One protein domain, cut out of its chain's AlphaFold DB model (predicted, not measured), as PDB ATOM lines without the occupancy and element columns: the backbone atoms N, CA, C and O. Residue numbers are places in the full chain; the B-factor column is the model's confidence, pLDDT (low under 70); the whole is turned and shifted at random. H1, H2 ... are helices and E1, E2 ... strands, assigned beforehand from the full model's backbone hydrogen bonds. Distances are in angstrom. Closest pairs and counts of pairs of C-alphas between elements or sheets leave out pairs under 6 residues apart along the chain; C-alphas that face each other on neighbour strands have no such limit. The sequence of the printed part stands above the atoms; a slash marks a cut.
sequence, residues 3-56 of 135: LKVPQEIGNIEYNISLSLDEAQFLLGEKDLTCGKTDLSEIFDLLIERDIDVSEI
ATOM      1  N   LEU A   3      36.869  92.207  30.234       95.25
ATOM      2  CA  LEU A   3      38.018  93.056  29.910       95.25
ATOM      3  C   LEU A   3      39.040  92.217  29.142       95.25
ATOM      4  O   LEU A   3      39.475  91.173  29.625       95.25
ATOM      5  N   LYS A   4      39.426  92.675  27.948       94.56
ATOM      6  CA  LYS A   4      40.463  92.029  27.133       94.56
ATOM      7  C   LYS A   4      41.749  92.839  27.206       94.56
ATOM      8  O   LYS A   4      41.751  94.013  26.839       94.56
ATOM      9  N   VAL A   5      42.833  92.206  27.645       93.44
ATOM     10  CA  VAL A   5      44.152  92.831  27.782       93.44
ATOM     11  C   VAL A   5      45.130  92.200  26.782       93.44
ATOM     12  O   VAL A   5      45.431  91.007  26.912       93.44
ATOM     13  N   PRO A   6      45.651  92.972  25.809       90.56
ATOM     14  CA  PRO A   6      46.625  92.485  24.832       90.56
ATOM     15  C   PRO A   6      47.894  91.913  25.462       90.56
ATOM     16  O   PRO A   6      48.399  92.461  26.440       90.56
ATOM     17  N   GLN A   7      48.414  90.838  24.870       89.44
ATOM     18  CA  GLN A   7      49.696  90.211  25.212       89.44
ATOM     19  C   GLN A   7      50.613  90.164  23.979       89.44
ATOM     20  O   GLN A   7      50.199  90.523  22.878       89.44
ATOM     21  N   GLU A   8      51.847  89.668  24.136       88.81
ATOM     22  CA  GLU A   8      52.715  89.359  22.985       88.81
ATOM     23  C   GLU A   8      52.070  88.328  22.040       88.81
ATOM     24  O   GLU A   8      52.187  88.442  20.819       88.81
ATOM     25  N   ILE A   9      51.354  87.345  22.600       84.81
ATOM     26  CA  ILE A   9      50.588  86.335  21.861       84.81
ATOM     27  C   ILE A   9      49.166  86.285  22.431       84.81
ATOM     28  O   ILE A   9      48.961  85.883  23.573       84.81
ATOM     29  N   GLY A  10      48.177  86.661  21.617       86.00
ATOM     30  CA  GLY A  10      46.762  86.635  21.999       86.00
ATOM     31  C   GLY A  10      46.362  87.739  22.986       86.00
ATOM     32  O   GLY A  10      46.984  88.799  23.049       86.00
ATOM     33  N   ASN A  11      45.288  87.493  23.737       91.31
ATOM     34  CA  ASN A  11      44.777  88.387  24.776       91.31
ATOM     35  C   ASN A  11      44.483  87.581  26.045       91.31
ATOM     36  O   ASN A  11      44.052  86.432  25.953       91.31
ATOM     37  N   ILE A  12      44.639  88.207  27.210       93.56
ATOM     38  CA  ILE A  12      44.034  87.707  28.450       93.56
ATOM     39  C   ILE A  12      42.619  88.275  28.535       93.56
ATOM     40  O   ILE A  12      42.418  89.474  28.331       93.56
ATOM     41  N   GLU A  13      41.644  87.418  28.830       94.69
ATOM     42  CA  GLU A  13      40.247  87.807  29.006       94.69
ATOM     43  C   GLU A  13      39.818  87.607  30.460       94.69
ATOM     44  O   GLU A  13      39.728  86.478  30.942       94.69
ATOM     45  N   TYR A  14      39.522  88.710  31.143       94.81
ATOM     46  CA  TYR A  14      38.959  88.708  32.490       94.81
ATOM     47  C   TYR A  14      37.440  88.760  32.375       94.81
ATOM     48  O   TYR A  14      36.888  89.739  31.866       94.81
ATOM     49  N   ASN A  15      36.770  87.689  32.797       94.56
ATOM     50  CA  ASN A  15      35.331  87.504  32.630       94.56
ATOM     51  C   ASN A  15      34.619  87.550  33.983       94.56
ATOM     52  O   ASN A  15      34.804  86.667  34.815       94.56
ATOM     53  N   ILE A  16      33.751  88.545  34.163       92.38
ATOM     54  CA  ILE A  16      32.852  88.661  35.313       92.38
ATOM     55  C   ILE A  16      31.436  88.313  34.866       92.38
ATOM     56  O   ILE A  16      30.861  88.972  33.992       92.38
ATOM     57  N   SER A  17      30.855  87.286  35.479       92.75
ATOM     58  CA  SER A  17      29.440  86.955  35.301       92.75
ATOM     59  C   SER A  17      28.572  88.053  35.905       92.75
ATOM     60  O   SER A  17      28.753  88.409  37.062       92.75
ATOM     61  N   LEU A  18      27.624  88.569  35.123       92.44
ATOM     62  CA  LEU A  18      26.638  89.542  35.585       92.44
ATOM     63  C   LEU A  18      25.248  88.922  35.510       92.44
ATOM     64  O   LEU A  18      24.900  88.289  34.510       92.44
ATOM     65  N   SER A  19      24.438  89.153  36.533       94.31
ATOM     66  CA  SER A  19      22.991  89.005  36.432       94.31
ATOM     67  C   SER A  19      22.401  90.060  35.489       94.31
ATOM     68  O   SER A  19      23.029  91.070  35.156       94.31
ATOM     69  N   LEU A  20      21.160  89.830  35.053       93.75
ATOM     70  CA  LEU A  20      20.440  90.786  34.215       93.75
ATOM     71  C   LEU A  20      20.305  92.152  34.906       93.75
ATOM     72  O   LEU A  20      20.527  93.175  34.264       93.75
ATOM     73  N   ASP A  21      20.002  92.158  36.205       93.25
ATOM     74  CA  ASP A  21      19.805  93.380  36.990       93.25
ATOM     75  C   ASP A  21      21.103  94.185  37.125       93.25
ATOM     76  O   ASP A  21      21.091  95.410  37.019       93.25
ATOM     77  N   GLU A  22      22.237  93.507  37.311       92.62
ATOM     78  CA  GLU A  22      23.563  94.132  37.356       92.62
ATOM     79  C   GLU A  22      23.957  94.733  36.007       92.62
ATOM     80  O   GLU A  22      24.387  95.883  35.935       92.62
ATOM     81  N   ALA A  23      23.763  93.982  34.919       92.12
ATOM     82  CA  ALA A  23      24.048  94.474  33.576       92.12
ATOM     83  C   ALA A  23      23.165  95.680  33.218       92.12
ATOM     84  O   ALA A  23      23.661  96.669  32.678       92.12
ATOM     85  N   GLN A  24      21.871  95.630  33.548       92.00
ATOM     86  CA  GLN A  24      20.947  96.746  33.345       92.00
ATOM     87  C   GLN A  24      21.314  97.961  34.196       92.00
ATOM     88  O   GLN A  24      21.225  99.082  33.705       92.00
ATOM     89  N   PHE A  25      21.743  97.745  35.441       90.81
ATOM     90  CA  PHE A  25      22.207  98.815  36.316       90.81
ATOM     91  C   PHE A  25      23.418  99.538  35.712       90.81
ATOM     92  O   PHE A  25      23.351 100.743  35.496       90.81
ATOM     93  N   LEU A  26      24.470  98.805  35.337       90.31
ATOM     94  CA  LEU A  26      25.680  99.385  34.740       90.31
ATOM     95  C   LEU A  26      25.392 100.112  33.415       90.31
ATOM     96  O   LEU A  26      25.886 101.211  33.177       90.31
ATOM     97  N   LEU A  27      24.551  99.532  32.551       90.56
ATOM     98  CA  LEU A  27      24.148 100.174  31.294       90.56
ATOM     99  C   LEU A  27      23.264 101.413  31.512       90.56
ATOM    100  O   LEU A  27      23.290 102.328  30.687       90.56
ATOM    101  N   GLY A  28      22.474 101.433  32.590       89.94
ATOM    102  CA  GLY A  28      21.600 102.543  32.966       89.94
ATOM    103  C   GLY A  28      22.369 103.745  33.510       89.94
ATOM    104  O   GLY A  28      22.114 104.866  33.068       89.94
ATOM    105  N   GLU A  29      23.335 103.504  34.401       87.31
ATOM    106  CA  GLU A  29      24.250 104.536  34.914       87.31
ATOM    107  C   GLU A  29      25.180 105.064  33.815       87.31
ATOM    108  O   GLU A  29      25.585 106.221  33.850       87.31
ATOM    109  N   LYS A  30      25.469 104.231  32.804       86.38
ATOM    110  CA  LYS A  30      26.423 104.473  31.707       86.38
ATOM    111  C   LYS A  30      27.879 104.590  32.138       86.38
ATOM    112  O   LYS A  30      28.720 104.723  31.256       86.38
ATOM    113  N   ASP A  31      28.171 104.455  33.421       85.81
ATOM    114  CA  ASP A  31      29.515 104.531  33.977       85.81
ATOM    115  C   ASP A  31      29.923 103.189  34.587       85.81
ATOM    116  O   ASP A  31      29.091 102.364  34.986       85.81
ATOM    117  N   LEU A  32      31.232 102.950  34.653       88.25
ATOM    118  CA  LEU A  32      31.771 101.754  35.286       88.25
ATOM    119  C   LEU A  32      31.849 101.962  36.807       88.25
ATOM    120  O   LEU A  32      32.798 102.553  37.312       88.25
ATOM    121  N   THR A  33      30.847 101.483  37.551       83.31
ATOM    122  CA  THR A  33      30.740 101.715  39.007       83.31
ATOM    123  C   THR A  33      30.707 100.428  39.830       83.31
ATOM    124  O   THR A  33      30.001  99.483  39.476       83.31
ATOM    125  N   CYS A  34      31.380 100.430  40.985       72.94
ATOM    126  CA  CYS A  34      31.218  99.407  42.023       72.94
ATOM    127  C   CYS A  34      29.971  99.677  42.876       72.94
ATOM    128  O   CYS A  34      29.637 100.826  43.170       72.94
ATOM    129  N   GLY A  35      29.292  98.616  43.316       76.06
ATOM    130  CA  GLY A  35      28.141  98.736  44.213       76.06
ATOM    131  C   GLY A  35      27.265  97.496  44.182       76.06
ATOM    132  O   GLY A  35      27.461  96.578  44.971       76.06
ATOM    133  N   LYS A  36      26.304  97.458  43.252       76.62
ATOM    134  CA  LYS A  36      25.465  96.265  43.033       76.62
ATOM    135  C   LYS A  36      26.227  95.091  42.419       76.62
ATOM    136  O   LYS A  36      25.744  93.971  42.510       76.62
ATOM    137  N   THR A  37      27.382  95.364  41.821       80.88
ATOM    138  CA  THR A  37      28.258  94.396  41.168       80.88
ATOM    139  C   THR A  37      29.653  94.517  41.756       80.88
ATOM    140  O   THR A  37      30.154  95.634  41.924       80.88
ATOM    141  N   ASP A  38      30.274  93.377  42.050       88.69
ATOM    142  CA  ASP A  38      31.688  93.325  42.405       88.69
ATOM    143  C   ASP A  38      32.535  93.383  41.128       88.69
ATOM    144  O   ASP A  38      32.572  92.439  40.340       88.69
ATOM    145  N   LEU A  39      33.165  94.535  40.908       90.62
ATOM    146  CA  LEU A  39      34.085  94.791  39.800       90.62
ATOM    147  C   LEU A  39      35.510  95.065  40.303       90.62
ATOM    148  O   LEU A  39      36.318  95.608  39.552       90.62
ATOM    149  N   SER A  40      35.820  94.709  41.557       90.44
ATOM    150  CA  SER A  40      37.100  95.013  42.212       90.44
ATOM    151  C   SER A  40      38.310  94.569  41.386       90.44
ATOM    152  O   SER A  40      39.162  95.396  41.080       90.44
ATOM    153  N   GLU A  41      38.324  93.322  40.909       91.25
ATOM    154  CA  GLU A  41      39.412  92.791  40.070       91.25
ATOM    155  C   GLU A  41      39.616  93.606  38.781       91.25
ATOM    156  O   GLU A  41      40.743  93.890  38.382       91.25
ATOM    157  N   ILE A  42      38.530  94.037  38.132       94.19
ATOM    158  CA  ILE A  42      38.614  94.864  36.921       94.19
ATOM    159  C   ILE A  42      39.149  96.254  37.252       94.19
ATOM    160  O   ILE A  42      39.945  96.793  36.486       94.19
ATOM    161  N   PHE A  43      38.735  96.834  38.376       93.50
ATOM    162  CA  PHE A  43      39.182  98.160  38.797       93.50
ATOM    163  C   PHE A  43      40.671  98.141  39.122       93.50
ATOM    164  O   PHE A  43      41.396  98.999  38.625       93.50
ATOM    165  N   ASP A  44      41.134  97.132  39.861       93.19
ATOM    166  CA  ASP A  44      42.551  96.948  40.173       93.19
ATOM    167  C   ASP A  44      43.375  96.844  38.879       93.19
ATOM    168  O   ASP A  44      44.334  97.590  38.696       93.19
ATOM    169  N   LEU A  45      42.936  96.028  37.911       94.94
ATOM    170  CA  LEU A  45      43.613  95.881  36.615       94.94
ATOM    171  C   LEU A  45      43.667  97.177  35.791       94.94
ATOM    172  O   LEU A  45      44.629  97.383  35.043       94.94
ATOM    173  N   LEU A  46      42.627  98.010  35.862       95.00
ATOM    174  CA  LEU A  46      42.572  99.300  35.172       95.00
ATOM    175  C   LEU A  46      43.487 100.327  35.853       95.00
ATOM    176  O   LEU A  46      44.261 100.995  35.170       95.00
ATOM    177  N   ILE A  47      43.455 100.395  37.186       94.19
ATOM    178  CA  ILE A  47      44.288 101.295  37.993       94.19
ATOM    179  C   ILE A  47      45.772 100.952  37.832       94.19
ATOM    180  O   ILE A  47      46.582 101.846  37.614       94.19
ATOM    181  N   GLU A  48      46.135  99.665  37.852       95.06
ATOM    182  CA  GLU A  48      47.504  99.193  37.584       95.06
ATOM    183  C   GLU A  48      48.035  99.605  36.201       95.06
ATOM    184  O   GLU A  48      49.244  99.589  35.970       95.06
ATOM    185  N   ARG A  49      47.140  99.945  35.266       94.19
ATOM    186  CA  ARG A  49      47.455 100.383  33.897       94.19
ATOM    187  C   ARG A  49      47.314 101.894  33.709       94.19
ATOM    188  O   ARG A  49      47.276 102.345  32.566       94.19
ATOM    189  N   ASP A  50      47.226 102.650  34.804       95.88
ATOM    190  CA  ASP A  50      47.048 104.104  34.815       95.88
ATOM    191  C   ASP A  50      45.782 104.571  34.063       95.88
ATOM    192  O   ASP A  50      45.764 105.637  33.446       95.88
ATOM    193  N   ILE A  51      44.710 103.768  34.090       95.19
ATOM    194  CA  ILE A  51      43.417 104.117  33.486       95.19
ATOM    195  C   ILE A  51      42.496 104.700  34.558       95.19
ATOM    196  O   ILE A  51      42.167 104.032  35.540       95.19
ATOM    197  N   ASP A  52      42.026 105.929  34.336       93.31
ATOM    198  CA  ASP A  52      41.011 106.547  35.184       93.31
ATOM    199  C   ASP A  52      39.637 105.918  34.910       93.31
ATOM    200  O   ASP A  52      39.015 106.125  33.867       93.31
ATOM    201  N   VAL A  53      39.157 105.134  35.875       91.25
ATOM    202  CA  VAL A  53      37.866 104.442  35.795       91.25
ATOM    203  C   VAL A  53      36.701 105.430  35.659       91.25
ATOM    204  O   VAL A  53      35.693 105.092  35.043       91.25
ATOM    205  N   SER A  54      36.841 106.660  36.169       89.44
ATOM    206  CA  SER A  54      35.801 107.689  36.069       89.44
ATOM    207  C   SER A  54      35.602 108.230  34.648       89.44
ATOM    208  O   SER A  54      34.558 108.809  34.355       89.44
ATOM    209  N   GLU A  55      36.556 107.996  33.741       91.19
ATOM    210  CA  GLU A  55      36.433 108.347  32.323       91.19
ATOM    211  C   GLU A  55      35.789 107.225  31.484       91.19
ATOM    212  O   GLU A  55      35.485 107.417  30.301       91.19
ATOM    213  N   ILE A  56      35.565 106.041  32.070       92.12
ATOM    214  CA  ILE A  56      34.982 104.899  31.364       92.12
ATOM    215  C   ILE A  56      33.463 105.032  31.330       92.12
ATOM    216  O   ILE A  56      32.775 104.847  32.332       92.12
TER     217      ILE A  56
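Overview. This is residues 3 to 56 of the 135 residues of the protein "Adenylate cyclase" of Lactococcus fujiensis JCM 16395 (UniProt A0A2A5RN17). What does one see first? A strand hairpin, E1 and E2, makes one end of an elongated model and helix H1 the other. The chain then folds back through residues 30 to 39 to a second helix, H2, which comes loosely near the hairpin. What is it made of? The 54 printed residues hold two named strands, antiparallel in the order E1 - E2, then two named helices, H1 and H2; the class is mixed, helices and strands. How compact is it? It is only just loose, close to compact, with a radius of gyration of the C-alphas of 12.2 A and spans of 36 by 21 by 16 A.

Arrangement. How do the strands pair? E1, residues 3 to 6, and E2, residues 11 to 15, form an antiparallel hairpin at 167 degrees between directions. N 5 and O 12 are 2.8 A apart and N 14 and O 3 are 2.9 A apart, both within hydrogen-bond range. Where are the helices? H1, residues 20 to 29, is apart from E1 and from H2, residues 40 to 47. The closest C-alphas of E1 and H2 are those of Leu 3 and Ile 42, 7.3 A apart; of E2 and H2, those of Tyr 14 and Ile 42, 7.6 A apart. How are their backbones? In H1 and H2 every O i to N i+4 pair is within hydrogen-bond range.

Along the chain. Where does the first strand begin? E1 begins at C-alpha 3, (38.018, 93.056, 29.910), and E2 is 12.3 A long. Where are the helices found? H1 begins at C-alpha 20, (20.440, 90.786, 34.215), and is 14.3 A long; H2, 10.4 A long, ends at C-alpha 47, (44.288, 101.295, 37.993).

Size, cuts and confidence. How large is it? The two C-alphas farthest apart, those of Glu 8 and Asp 21, are 36.0 A apart. Is it continuous and confident? The printed part has no cut and no long link between named elements; its mean pLDDT is 90.6, and no printed residue is under 70.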